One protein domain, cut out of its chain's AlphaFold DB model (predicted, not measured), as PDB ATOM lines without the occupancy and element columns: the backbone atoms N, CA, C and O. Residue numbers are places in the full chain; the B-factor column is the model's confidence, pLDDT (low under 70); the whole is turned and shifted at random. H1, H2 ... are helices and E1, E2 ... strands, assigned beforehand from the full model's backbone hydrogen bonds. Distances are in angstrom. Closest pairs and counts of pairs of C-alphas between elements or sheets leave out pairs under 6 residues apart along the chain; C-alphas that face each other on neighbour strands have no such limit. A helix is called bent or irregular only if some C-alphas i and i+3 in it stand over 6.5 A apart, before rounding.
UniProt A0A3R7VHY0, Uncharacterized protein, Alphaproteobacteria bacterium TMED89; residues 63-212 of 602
ATOM      1  N   SER A  63     141.324 168.886 138.610       91.88
ATOM      2  CA  SER A  63     140.226 169.404 139.436       91.88
ATOM      3  C   SER A  63     140.523 169.292 140.933       91.88
ATOM      4  O   SER A  63     140.230 170.214 141.684       91.88
ATOM      5  N   TRP A  64     141.150 168.198 141.370       93.06
ATOM      6  CA  TRP A  64     141.560 168.019 142.763       93.06
ATOM      7  C   TRP A  64     142.627 169.036 143.202       93.06
ATOM      8  O   TRP A  64     142.530 169.597 144.292       93.06
ATOM      9  N   VAL A  65     143.624 169.305 142.355       89.56
ATOM     10  CA  VAL A  65     144.651 170.329 142.598       89.56
ATOM     11  C   VAL A  65     144.013 171.724 142.690       89.56
ATOM     12  O   VAL A  65     144.323 172.481 143.614       89.56
ATOM     13  N   ASP A  66     143.079 172.040 141.789       87.19
ATOM     14  CA  ASP A  66     142.353 173.315 141.791       87.19
ATOM     15  C   ASP A  66     141.498 173.484 143.063       87.19
ATOM     16  O   ASP A  66     141.462 174.567 143.652       87.19
ATOM     17  N   GLU A  67     140.835 172.416 143.518       87.12
ATOM     18  CA  GLU A  67     140.056 172.400 144.763       87.12
ATOM     19  C   GLU A  67     140.944 172.577 146.003       87.12
ATOM     20  O   GLU A  67     140.570 173.312 146.921       87.12
ATOM     21  N   LEU A  68     142.129 171.958 146.042       83.69
ATOM     22  CA  LEU A  68     143.064 172.125 147.157       83.69
ATOM     23  C   LEU A  68     143.468 173.588 147.356       83.69
ATOM     24  O   LEU A  68     143.415 174.073 148.485       83.69
ATOM     25  N   ASN A  69     143.807 174.288 146.274       77.50
ATOM     26  CA  ASN A  69     144.169 175.710 146.293       77.50
ATOM     27  C   ASN A  69     142.997 176.596 146.774       77.50
ATOM     28  O   ASN A  69     143.192 177.607 147.439       77.50
ATOM     29  N   GLN A  70     141.749 176.202 146.492       77.38
ATOM     30  CA  GLN A  70     140.567 176.952 146.936       77.38
ATOM     31  C   GLN A  70     140.193 176.706 148.402       77.38
ATOM     32  O   GLN A  70     139.649 177.595 149.056       77.38
ATOM     33  N   VAL A  71     140.413 175.487 148.904       74.00
ATOM     34  CA  VAL A  71     139.917 175.048 150.219       74.00
ATOM     35  C   VAL A  71     140.983 175.164 151.310       74.00
ATOM     36  O   VAL A  71     140.642 175.308 152.486       74.00
ATOM     37  N   GLN A  72     142.268 175.073 150.959       75.00
ATOM     38  CA  GLN A  72     143.364 175.051 151.923       75.00
ATOM     39  C   GLN A  72     144.198 176.331 151.869       75.00
ATOM     40  O   GLN A  72     145.120 176.437 151.072       75.00
ATOM     41  N   ASP A  73     143.964 177.250 152.810       73.50
ATOM     42  CA  ASP A  73     144.671 178.548 152.868       73.50
ATOM     43  C   ASP A  73     146.204 178.463 153.045       73.50
ATOM     44  O   ASP A  73     146.871 179.490 153.081       73.50
ATOM     45  N   HIS A  74     146.769 177.271 153.280       76.44
ATOM     46  CA  HIS A  74     148.218 177.056 153.417       76.44
ATOM     47  C   HIS A  74     148.875 176.480 152.156       76.44
ATOM     48  O   HIS A  74     150.079 176.225 152.181       76.44
ATOM     49  N   ILE A  75     148.105 176.224 151.096       79.44
ATOM     50  CA  ILE A  75     148.602 175.764 149.797       79.44
ATOM     51  C   ILE A  75     148.368 176.889 148.796       79.44
ATOM     52  O   ILE A  75     147.237 177.107 148.372       79.44
ATOM     53  N   ASP A  76     149.438 177.571 148.391       81.44
ATOM     54  CA  ASP A  76     149.356 178.630 147.392       81.44
ATOM     55  C   ASP A  76     149.627 178.071 145.982       81.44
ATOM     56  O   ASP A  76     149.863 176.878 145.745       81.44
ATOM     57  N   THR A  77     149.645 178.967 144.992       84.81
ATOM     58  CA  THR A  77     149.958 178.641 143.588       84.81
ATOM     59  C   THR A  77     151.321 177.955 143.428       84.81
ATOM     60  O   THR A  77     151.519 177.158 142.511       84.81
ATOM     61  N   LYS A  78     152.274 178.240 144.322       87.81
ATOM     62  CA  LYS A  78     153.625 177.671 144.289       87.81
ATOM     63  C   LYS A  78     153.622 176.186 144.665       87.81
ATOM     64  O   LYS A  78     154.206 175.375 143.947       87.81
ATOM     65  N   GLU A  79     152.956 175.829 145.756       88.31
ATOM     66  CA  GLU A  79     152.807 174.456 146.245       88.31
ATOM     67  C   GLU A  79     151.951 173.631 145.277       88.31
ATOM     68  O   GLU A  79     152.280 172.484 144.975       88.31
ATOM     69  N   THR A  80     150.916 174.252 144.711       87.62
ATOM     70  CA  THR A  80     150.084 173.691 143.636       87.62
ATOM     71  C   THR A  80     150.944 173.279 142.430       87.62
ATOM     72  O   THR A  80     150.882 172.132 141.987       87.62
ATOM     73  N   ALA A  81     151.846 174.154 141.967       91.50
ATOM     74  CA  ALA A  81     152.770 173.846 140.873       91.50
ATOM     75  C   ALA A  81     153.764 172.717 141.222       91.50
ATOM     76  O   ALA A  81     154.173 171.945 140.350       91.50
ATOM     77  N   TRP A  82     154.162 172.586 142.493       93.12
ATOM     78  CA  TRP A  82     154.959 171.440 142.935       93.12
ATOM     79  C   TRP A  82     154.171 170.138 142.862       93.12
ATOM     80  O   TRP A  82     154.712 169.151 142.369       93.12
ATOM     81  N   LEU A  83     152.913 170.128 143.305       92.62
ATOM     82  CA  LEU A  83     152.051 168.948 143.226       92.62
ATOM     83  C   LEU A  83     151.829 168.513 141.773       92.62
ATOM     84  O   LEU A  83     151.971 167.330 141.476       92.62
ATOM     85  N   GLU A  84     151.584 169.446 140.852       93.38
ATOM     86  CA  GLU A  84     151.476 169.145 139.416       93.38
ATOM     87  C   GLU A  84     152.774 168.552 138.846       93.38
ATOM     88  O   GLU A  84     152.750 167.589 138.070       93.38
ATOM     89  N   ALA A  85     153.933 169.082 139.252       94.69
ATOM     90  CA  ALA A  85     155.223 168.526 138.854       94.69
ATOM     91  C   ALA A  85     155.418 167.099 139.399       94.69
ATOM     92  O   ALA A  85     155.855 166.219 138.657       94.69
ATOM     93  N   LEU A  86     155.049 166.851 140.660       95.62
ATOM     94  CA  LEU A  86     155.126 165.530 141.292       95.62
ATOM     95  C   LEU A  86     154.167 164.528 140.629       95.62
ATOM     96  O   LEU A  86     154.549 163.389 140.375       95.62
ATOM     97  N   VAL A  87     152.958 164.949 140.262       95.69
ATOM     98  CA  VAL A  87     152.000 164.124 139.508       95.69
ATOM     99  C   VAL A  87     152.618 163.620 138.206       95.69
ATOM    100  O   VAL A  87     152.614 162.414 137.950       95.69
ATOM    101  N   ASN A  88     153.204 164.521 137.416       94.56
ATOM    102  CA  ASN A  88     153.835 164.171 136.142       94.56
ATOM    103  C   ASN A  88     155.112 163.341 136.320       94.56
ATOM    104  O   ASN A  88     155.410 162.483 135.489       94.56
ATOM    105  N   GLN A  89     155.853 163.582 137.402       95.25
ATOM    106  CA  GLN A  89     157.077 162.856 137.719       95.25
ATOM    107  C   GLN A  89     156.783 161.414 138.151       95.25
ATOM    108  O   GLN A  89     157.435 160.504 137.658       95.25
ATOM    109  N   TYR A  90     155.818 161.188 139.044       96.44
ATOM    110  CA  TYR A  90     155.650 159.895 139.717       96.44
ATOM    111  C   TYR A  90     154.550 159.009 139.121       96.44
ATOM    112  O   TYR A  90     154.732 157.791 139.060       96.44
ATOM    113  N   ILE A  91     153.406 159.564 138.696       96.31
ATOM    114  CA  ILE A  91     152.233 158.743 138.344       96.31
ATOM    115  C   ILE A  91     152.436 157.960 137.035       96.31
ATOM    116  O   ILE A  91     152.334 156.728 137.084       96.31
ATOM    117  N   PRO A  92     152.753 158.590 135.881       95.50
ATOM    118  CA  PRO A  92     152.887 157.859 134.620       95.50
ATOM    119  C   PRO A  92     153.961 156.756 134.657       95.50
ATOM    120  O   PRO A  92     153.622 155.617 134.333       95.50
ATOM    121  N   PRO A  93     155.203 157.006 135.140       96.06
ATOM    122  CA  PRO A  93     156.225 155.958 135.206       96.06
ATOM    123  C   PRO A  93     155.826 154.784 136.101       96.06
ATOM    124  O   PRO A  93     156.127 153.633 135.783       96.06
ATOM    125  N   THR A  94     155.111 155.055 137.199       96.88
ATOM    126  CA  THR A  94     154.631 154.007 138.107       96.88
ATOM    127  C   THR A  94     153.602 153.110 137.430       96.88
ATOM    128  O   THR A  94     153.757 151.889 137.443       96.88
ATOM    129  N   ILE A  95     152.584 153.692 136.790       95.31
ATOM    130  CA  ILE A  95     151.549 152.930 136.074       95.31
ATOM    131  C   ILE A  95     152.168 152.115 134.928       95.31
ATOM    132  O   ILE A  95     151.878 150.921 134.783       95.31
ATOM    133  N   ASP A  96     153.057 152.726 134.145       95.25
ATOM    134  CA  ASP A  96     153.721 152.059 133.024       95.25
ATOM    135  C   ASP A  96     154.589 150.888 133.490       95.25
ATOM    136  O   ASP A  96     154.571 149.816 132.877       95.25
ATOM    137  N   ASN A  97     155.301 151.043 134.607       95.81
ATOM    138  CA  ASN A  97     156.127 149.978 135.159       95.81
ATOM    139  C   ASN A  97     155.290 148.803 135.696       95.81
ATOM    140  O   ASN A  97     155.626 147.643 135.434       95.81
ATOM    141  N   ILE A  98     154.164 149.080 136.368       95.25
ATOM    142  CA  ILE A  98     153.213 148.048 136.820       95.25
ATOM    143  C   ILE A  98     152.720 147.219 135.626       95.25
ATOM    144  O   ILE A  98     152.738 145.985 135.670       95.25
ATOM    145  N   ARG A  99     152.347 147.886 134.526       93.44
ATOM    146  CA  ARG A  99     151.887 147.232 133.288       93.44
ATOM    147  C   ARG A  99     152.994 146.438 132.608       93.44
ATOM    148  O   ARG A  99     152.779 145.280 132.241       93.44
ATOM    149  N   LYS A 100     154.178 147.036 132.460       95.06
ATOM    150  CA  LYS A 100     155.344 146.429 131.802       95.06
ATOM    151  C   LYS A 100     155.773 145.137 132.493       95.06
ATOM    152  O   LYS A 100     155.991 144.133 131.816       95.06
ATOM    153  N   ASN A 101     155.839 145.149 133.823       92.69
ATOM    154  CA  ASN A 101     156.240 143.987 134.618       92.69
ATOM    155  C   ASN A 101     155.075 143.044 134.953       92.69
ATOM    156  O   ASN A 101     155.296 141.990 135.551       92.69
ATOM    157  N   LYS A 102     153.843 143.392 134.552       92.19
ATOM    158  CA  LYS A 102     152.618 142.613 134.797       92.19
ATOM    159  C   LYS A 102     152.402 142.298 136.280       92.19
ATOM    160  O   LYS A 102     151.968 141.195 136.622       92.19
ATOM    161  N   TRP A 103     152.715 143.253 137.151       93.56
ATOM    162  CA  TRP A 103     152.461 143.113 138.581       93.56
ATOM    163  C   TRP A 103     150.964 143.095 138.855       93.56
ATOM    164  O   TRP A 103     150.204 143.843 138.239       93.56
ATOM    165  N   LYS A 104     150.535 142.215 139.762       90.81
ATOM    166  CA  LYS A 104     149.115 141.976 140.017       90.81
ATOM    167  C   LYS A 104     148.724 142.424 141.412       90.81
ATOM    168  O   LYS A 104     149.245 141.931 142.413       90.81
ATOM    169  N   HIS A 105     147.747 143.315 141.465       93.25
ATOM    170  CA  HIS A 105     146.976 143.566 142.674       93.25
ATOM    171  C   HIS A 105     146.126 142.346 143.037       93.25
ATOM    172  O   HIS A 105     145.812 141.514 142.182       93.25
ATOM    173  N   ILE A 106     145.745 142.246 144.311       90.94
ATOM    174  CA  ILE A 106     144.887 141.160 144.808       90.94
ATOM    175  C   ILE A 106     143.529 141.146 144.087       90.94
ATOM    176  O   ILE A 106     142.974 140.082 143.820       90.94
ATOM    177  N   THR A 107     143.009 142.330 143.762       91.06
ATOM    178  CA  THR A 107     141.831 142.525 142.915       91.06
ATOM    179  C   THR A 107     142.193 143.437 141.747       91.06
ATOM    180  O   THR A 107     143.033 144.317 141.933       91.06
ATOM    181  N   PRO A 108     141.577 143.288 140.560       90.19
ATOM    182  CA  PRO A 108     141.762 144.241 139.471       90.19
ATOM    183  C   PRO A 108     141.429 145.670 139.921       90.19
ATOM    184  O   PRO A 108     140.362 145.914 140.488       90.19
ATOM    185  N   LEU A 109     142.346 146.605 139.669       91.81
ATOM    186  CA  LEU A 109     142.176 148.031 139.937       91.81
ATOM    187  C   LEU A 109     142.406 148.827 138.654       91.81
ATOM    188  O   LEU A 109     143.360 148.576 137.920       91.81
ATOM    189  N   MET A 110     141.534 149.803 138.401       91.00
ATOM    190  CA  MET A 110     141.725 150.769 137.319       91.00
ATOM    191  C   MET A 110     142.740 151.839 137.730       91.00
ATOM    192  O   MET A 110     142.803 152.204 138.907       91.00
ATOM    193  N   ASP A 111     143.447 152.419 136.758       93.19
ATOM    194  CA  ASP A 111     144.355 153.554 136.972       93.19
ATOM    195  C   ASP A 111     143.689 154.669 137.784       93.19
ATOM    196  O   ASP A 111     144.238 155.147 138.774       93.19
ATOM    197  N   PHE A 112     142.458 155.024 137.405       92.50
ATOM    198  CA  PHE A 112     141.665 156.040 138.090       92.50
ATOM    199  C   PHE A 112     141.468 155.731 139.580       92.50
ATOM    200  O   PHE A 112     141.551 156.631 140.407       92.50
ATOM    201  N   ALA A 113     141.224 154.466 139.940       94.12
ATOM    202  CA  ALA A 113     141.012 154.072 141.331       94.12
ATOM    203  C   ALA A 113     142.297 154.239 142.159       94.12
ATOM    204  O   ALA A 113     142.247 154.743 143.284       94.12
ATOM    205  N   MET A 114     143.451 153.876 141.588       96.12
ATOM    206  CA  MET A 114     144.755 154.075 142.230       96.12
ATOM    207  C   MET A 114     145.063 155.568 142.398       96.12
ATOM    208  O   MET A 114     145.405 156.009 143.490       96.12
ATOM    209  N   VAL A 115     144.855 156.378 141.358       96.69
ATOM    210  CA  VAL A 115     145.105 157.828 141.415       96.69
ATOM    211  C   VAL A 115     144.142 158.544 142.374       96.69
ATOM    212  O   VAL A 115     144.571 159.372 143.170       96.69
ATOM    213  N   SER A 116     142.860 158.175 142.386       95.62
ATOM    214  CA  SER A 116     141.877 158.676 143.362       95.62
ATOM    215  C   SER A 116     142.266 158.334 144.807       95.62
ATOM    216  O   SER A 116     142.139 159.159 145.719       95.62
ATOM    217  N   THR A 117     142.824 157.137 145.022       97.19
ATOM    218  CA  THR A 117     143.368 156.727 146.325       97.19
ATOM    219  C   THR A 117     144.561 157.598 146.726       97.19
ATOM    220  O   THR A 117     144.619 158.049 147.869       97.19
ATOM    221  N   LEU A 118     145.473 157.894 145.792       97.69
ATOM    222  CA  LEU A 118     146.611 158.792 146.016       97.69
ATOM    223  C   LEU A 118     146.140 160.179 146.465       97.69
ATOM    224  O   LEU A 118     146.590 160.659 147.505       97.69
ATOM    225  N   CYS A 119     145.201 160.788 145.735       96.00
ATOM    226  CA  CYS A 119     144.632 162.094 146.082       96.00
ATOM    227  C   CYS A 119     143.975 162.072 147.472       96.00
ATOM    228  O   CYS A 119     144.216 162.958 148.289       96.00
ATOM    229  N   SER A 120     143.222 161.014 147.785       95.50
ATOM    230  CA  SER A 120     142.556 160.863 149.087       95.50
ATOM    231  C   SER A 120     143.548 160.728 150.253       95.50
ATOM    232  O   SER A 120     143.321 161.290 151.325       95.50
ATOM    233  N   ILE A 121     144.666 160.016 150.058       96.94
ATOM    234  CA  ILE A 121     145.739 159.923 151.062       96.94
ATOM    235  C   ILE A 121     146.460 161.273 151.201       96.94
ATOM    236  O   ILE A 121     146.752 161.698 152.319       96.94
ATOM    237  N   LEU A 122     146.702 161.986 150.097       95.31
ATOM    238  CA  LEU A 122     147.313 163.318 150.127       95.31
ATOM    239  C   LEU A 122     146.453 164.346 150.868       95.31
ATOM    240  O   LEU A 122     146.989 165.079 151.691       95.31
ATOM    241  N   GLU A 123     145.130 164.357 150.687       92.38
ATOM    242  CA  GLU A 123     144.215 165.170 151.515       92.38
ATOM    243  C   GLU A 123     144.345 164.845 153.018       92.38
ATOM    244  O   GLU A 123     144.129 165.687 153.898       92.38
ATOM    245  N   GLY A 124     144.685 163.590 153.313       91.81
ATOM    246  CA  GLY A 124     145.037 163.064 154.624       91.81
ATOM    247  C   GLY A 124     146.297 163.670 155.234       91.81
ATOM    248  O   GLY A 124     146.328 163.980 156.430       91.81
ATOM    249  N   LEU A 125     147.321 163.832 154.400       92.56
ATOM    250  CA  LEU A 125     148.688 164.159 154.794       92.56
ATOM    251  C   LEU A 125     149.010 165.647 154.693       92.56
ATOM    252  O   LEU A 125     149.669 166.158 155.593       92.56
ATOM    253  N   LEU A 126     148.531 166.341 153.659       90.94
ATOM    254  CA  LEU A 126     148.800 167.754 153.366       90.94
ATOM    255  C   LEU A 126     147.966 168.687 154.260       90.94
ATOM    256  O   LEU A 126     147.191 169.518 153.804       90.94
ATOM    257  N   THR A 127     148.092 168.522 155.571       89.00
ATOM    258  CA  THR A 127     147.391 169.338 156.572       89.00
ATOM    259  C   THR A 127     148.286 170.462 157.087       89.00
ATOM    260  O   THR A 127     149.506 170.309 157.095       89.00
ATOM    261  N   LYS A 128     147.701 171.537 157.639       86.69
ATOM    262  CA  LYS A 128     148.445 172.644 158.286       86.69
ATOM    263  C   LYS A 128     149.456 172.172 159.347       86.69
ATOM    264  O   LYS A 128     150.446 172.847 159.594       86.69
ATOM    265  N   LYS A 129     149.209 171.015 159.977       86.75
ATOM    266  CA  LYS A 129     150.111 170.403 160.967       86.75
ATOM    267  C   LYS A 129     151.349 169.774 160.322       86.75
ATOM    268  O   LYS A 129     152.441 169.882 160.860       86.75
ATOM    269  N   ASN A 130     151.155 169.084 159.205       86.75
ATOM    270  CA  ASN A 130     152.190 168.293 158.545       86.75
ATOM    271  C   ASN A 130     152.968 169.098 157.498       86.75
ATOM    272  O   ASN A 130     154.121 168.781 157.226       86.75
ATOM    273  N   CYS A 131     152.321 170.098 156.900       86.88
ATOM    274  CA  CYS A 131     152.868 171.041 155.929       86.88
ATOM    275  C   CYS A 131     152.509 172.468 156.389       86.88
ATOM    276  O   CYS A 131     151.589 173.077 155.837       86.88
ATOM    277  N   PRO A 132     153.145 172.990 157.455       85.06
ATOM    278  CA  PRO A 132     152.933 174.373 157.874       85.06
ATOM    279  C   PRO A 132     153.346 175.365 156.767       85.06
ATOM    280  O   PRO A 132     154.200 175.027 155.939       85.06
ATOM    281  N   PRO A 133     152.793 176.594 156.746       82.31
ATOM    282  CA  PRO A 133     153.182 177.612 155.770       82.31
ATOM    283  C   PRO A 133     154.701 177.830 155.745       82.31
ATOM    284  O   PRO A 133     155.324 177.988 156.797       82.31
ATOM    285  N   GLY A 134     155.292 177.829 154.549       81.25
ATOM    286  CA  GLY A 134     156.747 177.905 154.369       81.25
ATOM    287  C   GLY A 134     157.473 176.554 154.377       81.25
ATOM    288  O   GLY A 134     158.700 176.546 154.393       81.25
ATOM    289  N   SER A 135     156.748 175.430 154.352       86.56
ATOM    290  CA  SER A 135     157.340 174.099 154.162       86.56
ATOM    291  C   SER A 135     158.071 173.985 152.824       86.56
ATOM    292  O   SER A 135     157.603 174.467 151.791       86.56
ATOM    293  N   ASP A 136     159.210 173.297 152.834       88.56
ATOM    294  CA  ASP A 136     160.013 173.074 151.635       88.56
ATOM    295  C   ASP A 136     159.369 172.059 150.683       88.56
ATOM    296  O   ASP A 136     158.632 171.159 151.094       88.56
ATOM    297  N   LYS A 137     159.733 172.147 149.396       89.88
ATOM    298  CA  LYS A 137     159.304 171.202 148.352       89.88
ATOM    299  C   LYS A 137     159.562 169.737 148.742       89.88
ATOM    300  O   LYS A 137     158.740 168.876 148.440       89.88
ATOM    301  N   ASP A 138     160.663 169.472 149.443       89.88
ATOM    302  CA  ASP A 138     161.069 168.131 149.882       89.88
ATOM    303  C   ASP A 138     160.038 167.485 150.830       89.88
ATOM    304  O   ASP A 138     159.850 166.267 150.817       89.88
ATOM    305  N   VAL A 139     159.320 168.290 151.625       91.69
ATOM    306  CA  VAL A 139     158.244 167.817 152.515       91.69
ATOM    307  C   VAL A 139     157.055 167.316 151.693       91.69
ATOM    308  O   VAL A 139     156.547 166.218 151.934       91.69
ATOM    309  N   TYR A 140     156.646 168.088 150.681       92.56
ATOM    310  CA  TYR A 140     155.581 167.698 149.753       92.56
ATOM    311  C   TYR A 140     155.974 166.458 148.946       92.56
ATOM    312  O   TYR A 140     155.158 165.548 148.800       92.56
ATOM    313  N   GLU A 141     157.223 166.383 148.475       94.06
ATOM    314  CA  GLU A 141     157.745 165.218 147.754       94.06
ATOM    315  C   GLU A 141     157.699 163.951 148.623       94.06
ATOM    316  O   GLU A 141     157.242 162.910 148.153       94.06
ATOM    317  N   ALA A 142     158.071 164.023 149.904       94.31
ATOM    318  CA  ALA A 142     158.012 162.867 150.800       94.31
ATOM    319  C   ALA A 142     156.582 162.362 151.050       94.31
ATOM    320  O   ALA A 142     156.330 161.155 150.973       94.31
ATOM    321  N   TYR A 143     155.631 163.262 151.329       95.31
ATOM    322  CA  TYR A 143     154.230 162.868 151.507       95.31
ATOM    323  C   TYR A 143     153.618 162.344 150.206       95.31
ATOM    324  O   TYR A 143     152.844 161.386 150.248       95.31
ATOM    325  N   PHE A 144     154.007 162.908 149.059       96.25
ATOM    326  CA  PHE A 144     153.617 162.397 147.748       96.25
ATOM    327  C   PHE A 144     154.145 160.986 147.514       96.25
ATOM    328  O   PHE A 144     153.375 160.103 147.138       96.25
ATOM    329  N   GLN A 145     155.426 160.740 147.794       96.44
ATOM    330  CA  GLN A 145     156.004 159.404 147.685       96.44
ATOM    331  C   GLN A 145     155.293 158.402 148.595       96.44
ATOM    332  O   GLN A 145     154.935 157.317 148.142       96.44
ATOM    333  N   TYR A 146     155.030 158.764 149.852       96.38
ATOM    334  CA  TYR A 146     154.294 157.900 150.776       96.38
ATOM    335  C   TYR A 146     152.872 157.595 150.280       96.38
ATOM    336  O   TYR A 146     152.457 156.434 150.277       96.38
ATOM    337  N   ALA A 147     152.141 158.613 149.814       97.62
ATOM    338  CA  ALA A 147     150.805 158.434 149.254       97.62
ATOM    339  C   ALA A 147     150.825 157.540 148.008       97.62
ATOM    340  O   ALA A 147     149.994 156.641 147.888       97.62
ATOM    341  N   ALA A 148     151.799 157.727 147.116       97.69
ATOM    342  CA  ALA A 148     151.952 156.925 145.909       97.69
ATOM    343  C   ALA A 148     152.301 155.463 146.214       97.69
ATOM    344  O   ALA A 148     151.679 154.558 145.650       97.69
ATOM    345  N   VAL A 149     153.217 155.210 147.154       97.31
ATOM    346  CA  VAL A 149     153.549 153.848 147.604       97.31
ATOM    347  C   VAL A 149     152.294 153.108 148.065       97.31
ATOM    348  O   VAL A 149     152.065 151.974 147.647       97.31
ATOM    349  N   TRP A 150     151.443 153.742 148.872       97.62
ATOM    350  CA  TRP A 150     150.220 153.106 149.367       97.62
ATOM    351  C   TRP A 150     149.092 153.040 148.337       97.62
ATOM    352  O   TRP A 150     148.360 152.054 148.313       97.62
ATOM    353  N   ALA A 151     148.966 154.026 147.456       97.69
ATOM    354  CA  ALA A 151     147.923 154.050 146.438       97.69
ATOM    355  C   ALA A 151     148.149 153.030 145.313       97.69
ATOM    356  O   ALA A 151     147.218 152.328 144.915       97.69
ATOM    357  N   PHE A 152     149.384 152.919 144.818       97.50
ATOM    358  CA  PHE A 152     149.736 151.970 143.758       97.50
ATOM    359  C   PHE A 152     150.152 150.613 144.318       97.50
ATOM    360  O   PHE A 152     149.846 149.580 143.727       97.50
ATOM    361  N   GLY A 153     150.850 150.608 145.454       95.69
ATOM    362  CA  GLY A 153     151.431 149.406 146.037       95.69
ATOM    363  C   GLY A 153     150.605 148.754 147.142       95.69
ATOM    364  O   GLY A 153     150.780 147.568 147.423       95.69
ATOM    365  N   GLY A 154     149.683 149.493 147.762       94.38
ATOM    366  CA  GLY A 154     148.948 149.034 148.942       94.38
ATOM    367  C   GLY A 154     147.987 147.879 148.681       94.38
ATOM    368  O   GLY A 154     147.619 147.196 149.628       94.38
ATOM    369  N   CYS A 155     147.602 147.629 147.425       94.69
ATOM    370  CA  CYS A 155     146.751 146.501 147.032       94.69
ATOM    371  C   CYS A 155     147.533 145.340 146.378       94.69
ATOM    372  O   CYS A 155     146.924 144.400 145.861       94.69
ATOM    373  N   PHE A 156     148.873 145.378 146.355       94.50
ATOM    374  CA  PHE A 156     149.647 144.247 145.838       94.50
ATOM    375  C   PHE A 156     149.485 143.007 146.713       94.50
ATOM    376  O   PHE A 156     149.468 143.080 147.941       94.50
ATOM    377  N   GLY A 157     149.360 141.864 146.042       85.12
ATOM    378  CA  GLY A 157     149.397 140.553 146.671       85.12
ATOM    379  C   GLY A 157     150.709 139.836 146.393       85.12
ATOM    380  O   GLY A 157     151.636 140.387 145.801       85.12
ATOM    381  N   ALA A 158     150.732 138.563 146.762       82.69
ATOM    382  CA  ALA A 158     151.745 137.616 146.330       82.69
ATOM    383  C   ALA A 158     151.069 136.473 145.564       82.69
ATOM    384  O   ALA A 158     149.939 136.084 145.881       82.69
ATOM    385  N   ASP A 159     151.753 135.937 144.557       81.19
ATOM    386  CA  ASP A 159     151.438 134.630 143.987       81.19
ATOM    387  C   ASP A 159     152.471 133.587 144.457       81.19
ATOM    388  O   ASP A 159     153.345 133.880 145.270       81.19
ATOM    389  N   LYS A 160     152.362 132.334 143.995       75.31
ATOM    390  CA  LYS A 160     153.263 131.253 144.440       75.31
ATOM    391  C   LYS A 160     154.742 131.502 144.105       75.31
ATOM    392  O   LYS A 160     155.593 130.845 144.695       75.31
ATOM    393  N   ALA A 161     155.036 132.359 143.129       81.19
ATOM    394  CA  ALA A 161     156.379 132.583 142.606       81.19
ATOM    395  C   ALA A 161     156.892 134.010 142.856       81.19
ATOM    396  O   ALA A 161     158.099 134.204 142.957       81.19
ATOM    397  N   ASN A 162     155.998 134.995 142.948       87.88
ATOM    398  CA  ASN A 162     156.328 136.410 142.983       87.88
ATOM    399  C   ASN A 162     155.614 137.114 144.136       87.88
ATOM    400  O   ASN A 162     154.390 137.056 144.267       87.88
ATOM    401  N   ASP A 163     156.386 137.872 144.906       91.19
ATOM    402  CA  ASP A 163     155.868 138.872 145.830       91.19
ATOM    403  C   ASP A 163     155.903 140.243 145.142       91.19
ATOM    404  O   ASP A 163     156.946 140.901 145.067       91.19
ATOM    405  N   PHE A 164     154.754 140.678 144.618       94.25
ATOM    406  CA  PHE A 164     154.658 141.944 143.889       94.25
ATOM    407  C   PHE A 164     154.899 143.154 144.788       94.25
ATOM    408  O   PHE A 164     155.362 144.189 144.311       94.25
ATOM    409  N   ARG A 165     154.632 143.030 146.091       92.75
ATOM    410  CA  ARG A 165     154.867 144.103 147.053       92.75
ATOM    411  C   ARG A 165     156.361 144.300 147.285       92.75
ATOM    412  O   ARG A 165     156.836 145.438 147.272       92.75
ATOM    413  N   LYS A 166     157.109 143.202 147.420       94.19
ATOM    414  CA  LYS A 166     158.574 143.233 147.492       94.19
ATOM    415  C   LYS A 166     159.196 143.778 146.205       94.19
ATOM    416  O   LYS A 166     159.995 144.709 146.271       94.19
ATOM    417  N   MET A 167     158.773 143.276 145.042       95.62
ATOM    418  CA  MET A 167     159.266 143.756 143.740       95.62
ATOM    419  C   MET A 167     159.001 145.256 143.536       95.62
ATOM    420  O   MET A 167     159.883 145.986 143.084       95.62
ATOM    421  N   PHE A 168     157.805 145.731 143.905       96.56
ATOM    422  CA  PHE A 168     157.466 147.154 143.859       96.56
ATOM    423  C   PHE A 168     158.359 147.978 144.789       96.56
ATOM    424  O   PHE A 168     158.847 149.027 144.384       96.56
ATOM    425  N   SER A 169     158.611 147.497 146.010       96.06
ATOM    426  CA  SER A 169     159.485 148.169 146.979       96.06
ATOM    427  C   SER A 169     160.919 148.321 146.465       96.06
ATOM    428  O   SER A 169     161.508 149.397 146.578       96.06
ATOM    429  N   GLU A 170     161.485 147.256 145.895       95.75
ATOM    430  CA  GLU A 170     162.838 147.262 145.324       95.75
ATOM    431  C   GLU A 170     162.936 148.226 144.135       95.75
ATOM    432  O   GLU A 170     163.851 149.049 144.075       95.75
ATOM    433  N   TRP A 171     161.957 148.183 143.227       96.62
ATOM    434  CA  TRP A 171     161.891 149.114 142.102       96.62
ATOM    435  C   TRP A 171     161.713 150.564 142.555       96.62
ATOM    436  O   TRP A 171     162.417 151.434 142.052       96.62
ATOM    437  N   TRP A 172     160.829 150.834 143.521       96.38
ATOM    438  CA  TRP A 172     160.578 152.189 144.016       96.38
ATOM    439  C   TRP A 172     161.862 152.832 144.548       96.38
ATOM    440  O   TRP A 172     162.169 153.979 144.222       96.38
ATOM    441  N   ARG A 173     162.653 152.075 145.321       95.00
ATOM    442  CA  ARG A 173     163.961 152.530 145.812       95.00
ATOM    443  C   ARG A 173     164.966 152.744 144.681       95.00
ATOM    444  O   ARG A 173     165.727 153.705 144.730       95.00
ATOM    445  N   ALA A 174     164.985 151.872 143.675       94.69
ATOM    446  CA  ALA A 174     165.903 151.997 142.546       94.69
ATOM    447  C   ALA A 174     165.583 153.219 141.665       94.69
ATOM    448  O   ALA A 174     166.493 153.958 141.290       94.69
ATOM    449  N   GLU A 175     164.302 153.444 141.374       94.88
ATOM    450  CA  GLU A 175     163.824 154.535 140.522       94.88
ATOM    451  C   GLU A 175     163.986 155.893 141.219       94.88
ATOM    452  O   GLU A 175     164.561 156.832 140.664       94.88
ATOM    453  N   TRP A 176     163.552 155.982 142.480       94.06
ATOM    454  CA  TRP A 176     163.491 157.241 143.228       94.06
ATOM    455  C   TRP A 176     164.655 157.434 144.205       94.06
ATOM    456  O   TRP A 176     164.720 158.430 144.911       94.06
ATOM    457  N   GLY A 177     165.662 156.558 144.218       84.06
ATOM    458  CA  GLY A 177     166.794 156.638 145.156       84.06
ATOM    459  C   GLY A 177     167.669 157.898 145.042       84.06
ATOM    460  O   GLY A 177     168.555 158.113 145.876       84.06
ATOM    461  N   LYS A 178     167.452 158.741 144.024       85.31
ATOM    462  CA  LYS A 178     168.133 160.034 143.822       85.31
ATOM    463  C   LYS A 178     167.305 161.250 144.256       85.31
ATOM    464  O   LYS A 178     167.831 162.358 144.192       85.31
ATOM    465  N   THR A 179     166.053 161.064 144.674       88.12
ATOM    466  CA  THR A 179     165.179 162.165 145.108       88.12
ATOM    467  C   THR A 179     165.579 162.701 146.482       88.12
ATOM    468  O   THR A 179     166.409 162.098 147.173       88.12
ATOM    469  N   SER A 180     165.004 163.846 146.868       82.88
ATOM    470  CA  SER A 180     165.288 164.510 148.148       82.88
ATOM    471  C   SER A 180     164.953 163.608 149.344       82.88
ATOM    472  O   SER A 180     165.775 163.411 150.242       82.88
ATOM    473  N   PHE A 181     163.771 162.990 149.307       88.50
ATOM    474  CA  PHE A 181     163.317 162.001 150.269       88.50
ATOM    475  C   PHE A 181     163.726 160.589 149.846       88.50
ATOM    476  O   PHE A 181     163.635 160.233 148.668       88.50
ATOM    477  N   LYS A 182     164.153 159.780 150.822       89.62
ATOM    478  CA  LYS A 182     164.513 158.372 150.637       89.62
ATOM    479  C   LYS A 182     163.976 157.543 151.793       89.62
ATOM    480  O   LYS A 182     164.162 157.899 152.956       89.62
ATOM    481  N   PHE A 183     163.353 156.419 151.462       90.69
ATOM    482  CA  PHE A 183     163.037 155.395 152.450       90.69
ATOM    483  C   PHE A 183     164.330 154.737 152.950       90.69
ATOM    484  O   PHE A 183     165.240 154.546 152.139       90.69
ATOM    485  N   PRO A 184     164.421 154.360 154.237       91.56
ATOM    486  CA  PRO A 184     165.557 153.589 154.733       91.56
ATOM    487  C   PRO A 184     165.723 152.251 153.990       91.56
ATOM    488  O   PRO A 184     164.762 151.725 153.418       91.56
ATOM    489  N   ASP A 185     166.950 151.719 153.987       89.31
ATOM    490  CA  ASP A 185     167.330 150.537 153.194       89.31
ATOM    491  C   ASP A 185     166.804 149.213 153.775       89.31
ATOM    492  O   ASP A 185     166.581 148.256 153.033       89.31
ATOM    493  N   GLU A 186     166.590 149.155 155.090       91.56
ATOM    494  CA  GLU A 186     166.050 147.979 155.780       91.56
ATOM    495  C   GLU A 186     164.559 147.774 155.446       91.56
ATOM    496  O   GLU A 186     163.856 148.708 155.072       91.56
ATOM    497  N   GLY A 187     164.062 146.536 155.512       91.12
ATOM    498  CA  GLY A 187     162.644 146.227 155.285       91.12
ATOM    499  C   GLY A 187     162.111 146.648 153.908       91.12
ATOM    500  O   GLY A 187     162.862 146.806 152.939       91.12
ATOM    501  N   LEU A 188     160.799 146.830 153.808       93.88
ATOM    502  CA  LEU A 188     160.098 147.321 152.621       93.88
ATOM    503  C   LEU A 188     159.745 148.807 152.769       93.88
ATOM    504  O   LEU A 188     159.570 149.309 153.875       93.88
ATOM    505  N   VAL A 189     159.507 149.509 151.657       95.44
ATOM    506  CA  VAL A 189     159.021 150.909 151.684       95.44
ATOM    507  C   VAL A 189     157.708 151.074 152.463       95.44
ATOM    508  O   VAL A 189     157.416 152.149 152.977       95.44
ATOM    509  N   PHE A 190     156.925 150.001 152.593       94.75
ATOM    510  CA  PHE A 190     155.674 149.987 153.351       94.75
ATOM    511  C   PHE A 190     155.857 149.874 154.868       94.75
ATOM    512  O   PHE A 190     154.892 150.102 155.604       94.75
ATOM    513  N   ASP A 191     157.054 149.509 155.329       94.25
ATOM    514  CA  ASP A 191     157.378 149.359 156.750       94.25
ATOM    515  C   ASP A 191     157.709 150.706 157.403       94.25
ATOM    516  O   ASP A 191     157.887 150.781 158.619       94.25
ATOM    517  N   TYR A 192     157.679 151.788 156.621       94.88
ATOM    518  CA  TYR A 192     157.942 153.143 157.073       94.88
ATOM    519  C   TYR A 192     156.710 154.044 156.980       94.88
ATOM    520  O   TYR A 192     155.892 153.943 156.059       94.88
ATOM    521  N   TYR A 193     156.598 154.967 157.930       93.62
ATOM    522  CA  TYR A 193     155.700 156.117 157.871       93.62
ATOM    523  C   TYR A 193     156.504 157.410 157.832       93.62
ATOM    524  O   TYR A 193     157.623 157.466 158.336       93.62
ATOM    525  N   VAL A 194     155.931 158.446 157.221       92.75
ATOM    526  CA  VAL A 194     156.578 159.754 157.092       92.75
ATOM    527  C   VAL A 194     156.104 160.671 158.211       92.75
ATOM    528  O   VAL A 194     154.900 160.835 158.415       92.75
ATOM    529  N   GLU A 195     157.051 161.266 158.928       88.50
ATOM    530  CA  GLU A 195     156.797 162.236 159.995       88.50
ATOM    531  C   GLU A 195     157.777 163.413 159.896       88.50
ATOM    532  O   GLU A 195     158.896 163.263 159.404       88.50
ATOM    533  N   LEU A 196     157.360 164.590 160.368       86.25
ATOM    534  CA  LEU A 196     158.261 165.725 160.565       86.25
ATOM    535  C   LEU A 196     159.276 165.413 161.671       86.25
ATOM    536  O   LEU A 196     158.923 164.916 162.743       86.25
ATOM    537  N   LYS A 197     160.537 165.763 161.435       83.81
ATOM    538  CA  LYS A 197     161.604 165.631 162.421       83.81
ATOM    539  C   LYS A 197     161.330 166.515 163.631       83.81
ATOM    540  O   LYS A 197     160.984 167.690 163.512       83.81
ATOM    541  N   SER A 198     161.550 165.952 164.814       76.31
ATOM    542  CA  SER A 198     161.359 166.649 166.093       76.31
ATOM    543  C   SER A 198     162.467 167.665 166.409       76.31
ATOM    544  O   SER A 198     162.365 168.382 167.398       76.31
ATOM    545  N   ASP A 199     163.514 167.744 165.581       77.25
ATOM    546  CA  ASP A 199     164.668 168.642 165.733       77.25
ATOM    547  C   ASP A 199     164.383 170.105 165.332       77.25
ATOM    548  O   ASP A 199     165.270 170.952 165.407       77.25
ATOM    549  N   GLY A 200     163.156 170.408 164.894       68.50
ATOM    550  CA  GLY A 200     162.760 171.742 164.443       68.50
ATOM    551  C   GLY A 200     163.324 172.129 163.072       68.50
ATOM    552  O   GLY A 200     163.136 173.267 162.649       68.50
ATOM    553  N   SER A 201     163.975 171.204 162.353       72.25
ATOM    554  CA  SER A 201     164.542 171.459 161.020       72.25
ATOM    555  C   SER A 201     163.493 171.637 159.918       72.25
ATOM    556  O   SER A 201     163.850 171.997 158.800       72.25
ATOM    557  N   GLY A 202     162.220 171.331 160.199       73.56
ATOM    558  CA  GLY A 202     161.138 171.336 159.208       73.56
ATOM    559  C   GLY A 202     161.241 170.216 158.168       73.56
ATOM    560  O   GLY A 202     160.412 170.144 157.265       73.56
ATOM    561  N   LYS A 203     162.235 169.325 158.286       81.12
ATOM    562  CA  LYS A 203     162.417 168.180 157.391       81.12
ATOM    563  C   LYS A 203     161.575 166.995 157.835       81.12
ATOM    564  O   LYS A 203     161.159 166.900 158.983       81.12
ATOM    565  N   VAL A 204     161.376 166.062 156.920       86.75
ATOM    566  CA  VAL A 204     160.662 164.803 157.141       86.75
ATOM    567  C   VAL A 204     161.626 163.626 157.184       86.75
ATOM    568  O   VAL A 204     162.702 163.659 156.578       86.75
ATOM    569  N   GLU A 205     161.242 162.576 157.898       89.31
ATOM    570  CA  GLU A 205     161.954 161.301 157.926       89.31
ATOM    571  C   GLU A 205     160.994 160.112 157.885       89.31
ATOM    572  O   GLU A 205     159.839 160.203 158.302       89.31
ATOM    573  N   GLY A 206     161.488 158.996 157.346       90.38
ATOM    574  CA  GLY A 206     160.793 157.716 157.372       90.38
ATOM    575  C   GLY A 206     161.128 156.959 158.653       90.38
ATOM    576  O   GLY A 206     162.256 156.488 158.791       90.38
ATOM    577  N   LYS A 207     160.163 156.810 159.562       92.56
ATOM    578  CA  LYS A 207     160.300 155.995 160.782       92.56
ATOM    579  C   LYS A 207     159.636 154.643 160.615       92.56
ATOM    580  O   LYS A 207     158.641 154.519 159.903       92.56
ATOM    581  N   HIS A 208     160.187 153.624 161.263       94.62
ATOM    582  CA  HIS A 208     159.709 152.256 161.109       94.62
ATOM    583  C   HIS A 208     158.420 152.025 161.917       94.62
ATOM    584  O   HIS A 208     158.331 152.387 163.092       94.62
ATOM    585  N   TRP A 209     157.419 151.360 161.332       93.94
ATOM    586  CA  TRP A 209     156.108 151.135 161.964       93.94
ATOM    587  C   TRP A 209     156.177 150.380 163.294       93.94
ATOM    588  O   TRP A 209     155.318 150.581 164.147       93.94
ATOM    589  N   LYS A 210     157.209 149.551 163.494       90.56
ATOM    590  CA  LYS A 210     157.488 148.844 164.760       90.56
ATOM    591  C   LYS A 210     157.513 149.773 165.981       90.56
ATOM    592  O   LYS A 210     157.076 149.349 167.043       90.56
ATOM    593  N   GLU A 211     157.964 151.018 165.830       90.06
ATOM    594  CA  GLU A 211     157.998 152.015 166.915       90.06
ATOM    595  C   GLU A 211     156.599 152.500 167.322       90.06
ATOM    596  O   GLU A 211     156.397 152.975 168.437       90.06
ATOM    597  N   ARG A 212     155.621 152.364 166.421       90.12
ATOM    598  CA  ARG A 212     154.250 152.846 166.593       90.12
ATOM    599  C   ARG A 212     153.253 151.726 166.895       90.12
ATOM    600  O   ARG A 212     152.072 152.013 167.079       90.12
TER     601      ARG A 212
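AT A GLANCE: This is residues 63 to 212 of the 602 residues of an uncharacterized protein of Alphaproteobacteria bacterium TMED89 (UniProt A0A3R7VHY0). One helix, H4, runs through the middle of the domain, with H2a of the long, nearly straight helix H2 packed on it, H3 crossing it, and the small strand hairpin E1 E2 over another side. H1 folds back along H2a near one end of the body, and H5 runs close to the far end of H4. The printed part has 150 residues with six named helices and two strands, in the order H1 H2 H3 H4 H5 E1 E2 H6; the sheet E1 - E2 is antiparallel and the class is mostly helix. The whole is compact, with a radius of gyration of the C-alphas of 15.5 A and spans of 48 by 35 by 26 A.

HOW THE PARTS SIT: Start at H1, residues 63 to 71. By its hydrogen bonds H2, residues 77 to 101, was assigned as one helix, but it is bent, with C-alphas 89 and 92 lying 7.2 A apart; its arms are H2a, residues 77 to 89, and H2b, residues 92 to 101. H1 and H2a form a helical hairpin and touch, closest at the C-alphas of Val 65 and Thr 80, 6.5 A, at a shallow tilt of 25 degrees, opposite ways. Next come H3, residues 111 to 125, and H4, residues 137 to 153, a helical hairpin that touches at a steep tilt of 45 degrees, closest at the C-alphas of Leu 118 and Ala 151, 4.9 A. With residues 137 to 144 alone, H4 touches H2a at a steep tilt of 41 degrees, closest at the C-alphas of Trp 82 and Lys 137, 6.9 A. H5, residues 164 to 176, is close to H4 but not clearly touching, closest at the C-alphas of Gly 153 and Arg 165, 6.4 A; H5 and H2b are near each other. E1, residues 192 to 196, and E2, residues 204 to 208, form an antiparallel hairpin, with N 193 and O 207 within hydrogen-bond range at 2.9 A and N 195 and O 205 at 3.0 A. The closest C-alphas of H4 and E1 are those of Tyr 143 and Val 194, 6.8 A. H6, residues 209 to 212, follows E2 by a tight link and touches no helix. In H1, H2a, H2b, H3, H4 and H5 every O i to N i+4 pair is within hydrogen-bond range; H6 is too short for one.

IN THESE COORDINATES: Find C-alpha 63 at (140.226, 169.404, 139.436), where H1 begins. H2a measures 18.3 A and H2b 14.3 A; H3 measures 21.2 A. H4, 23.3 A long, starts at C-alpha 137, (159.304, 171.202, 148.352). H5 measures 17.7 A; H6 ends at C-alpha 212, (154.250, 152.846, 166.593).

THE WHOLE: Look for the two C-alphas farthest apart at Asp 73 and Lys 160, 48.8 A. The printed part has no cut; H3 to H4 and H5 to E1 are long links. Mean pLDDT of the printed part is 90.4, and residue 200 is under 70.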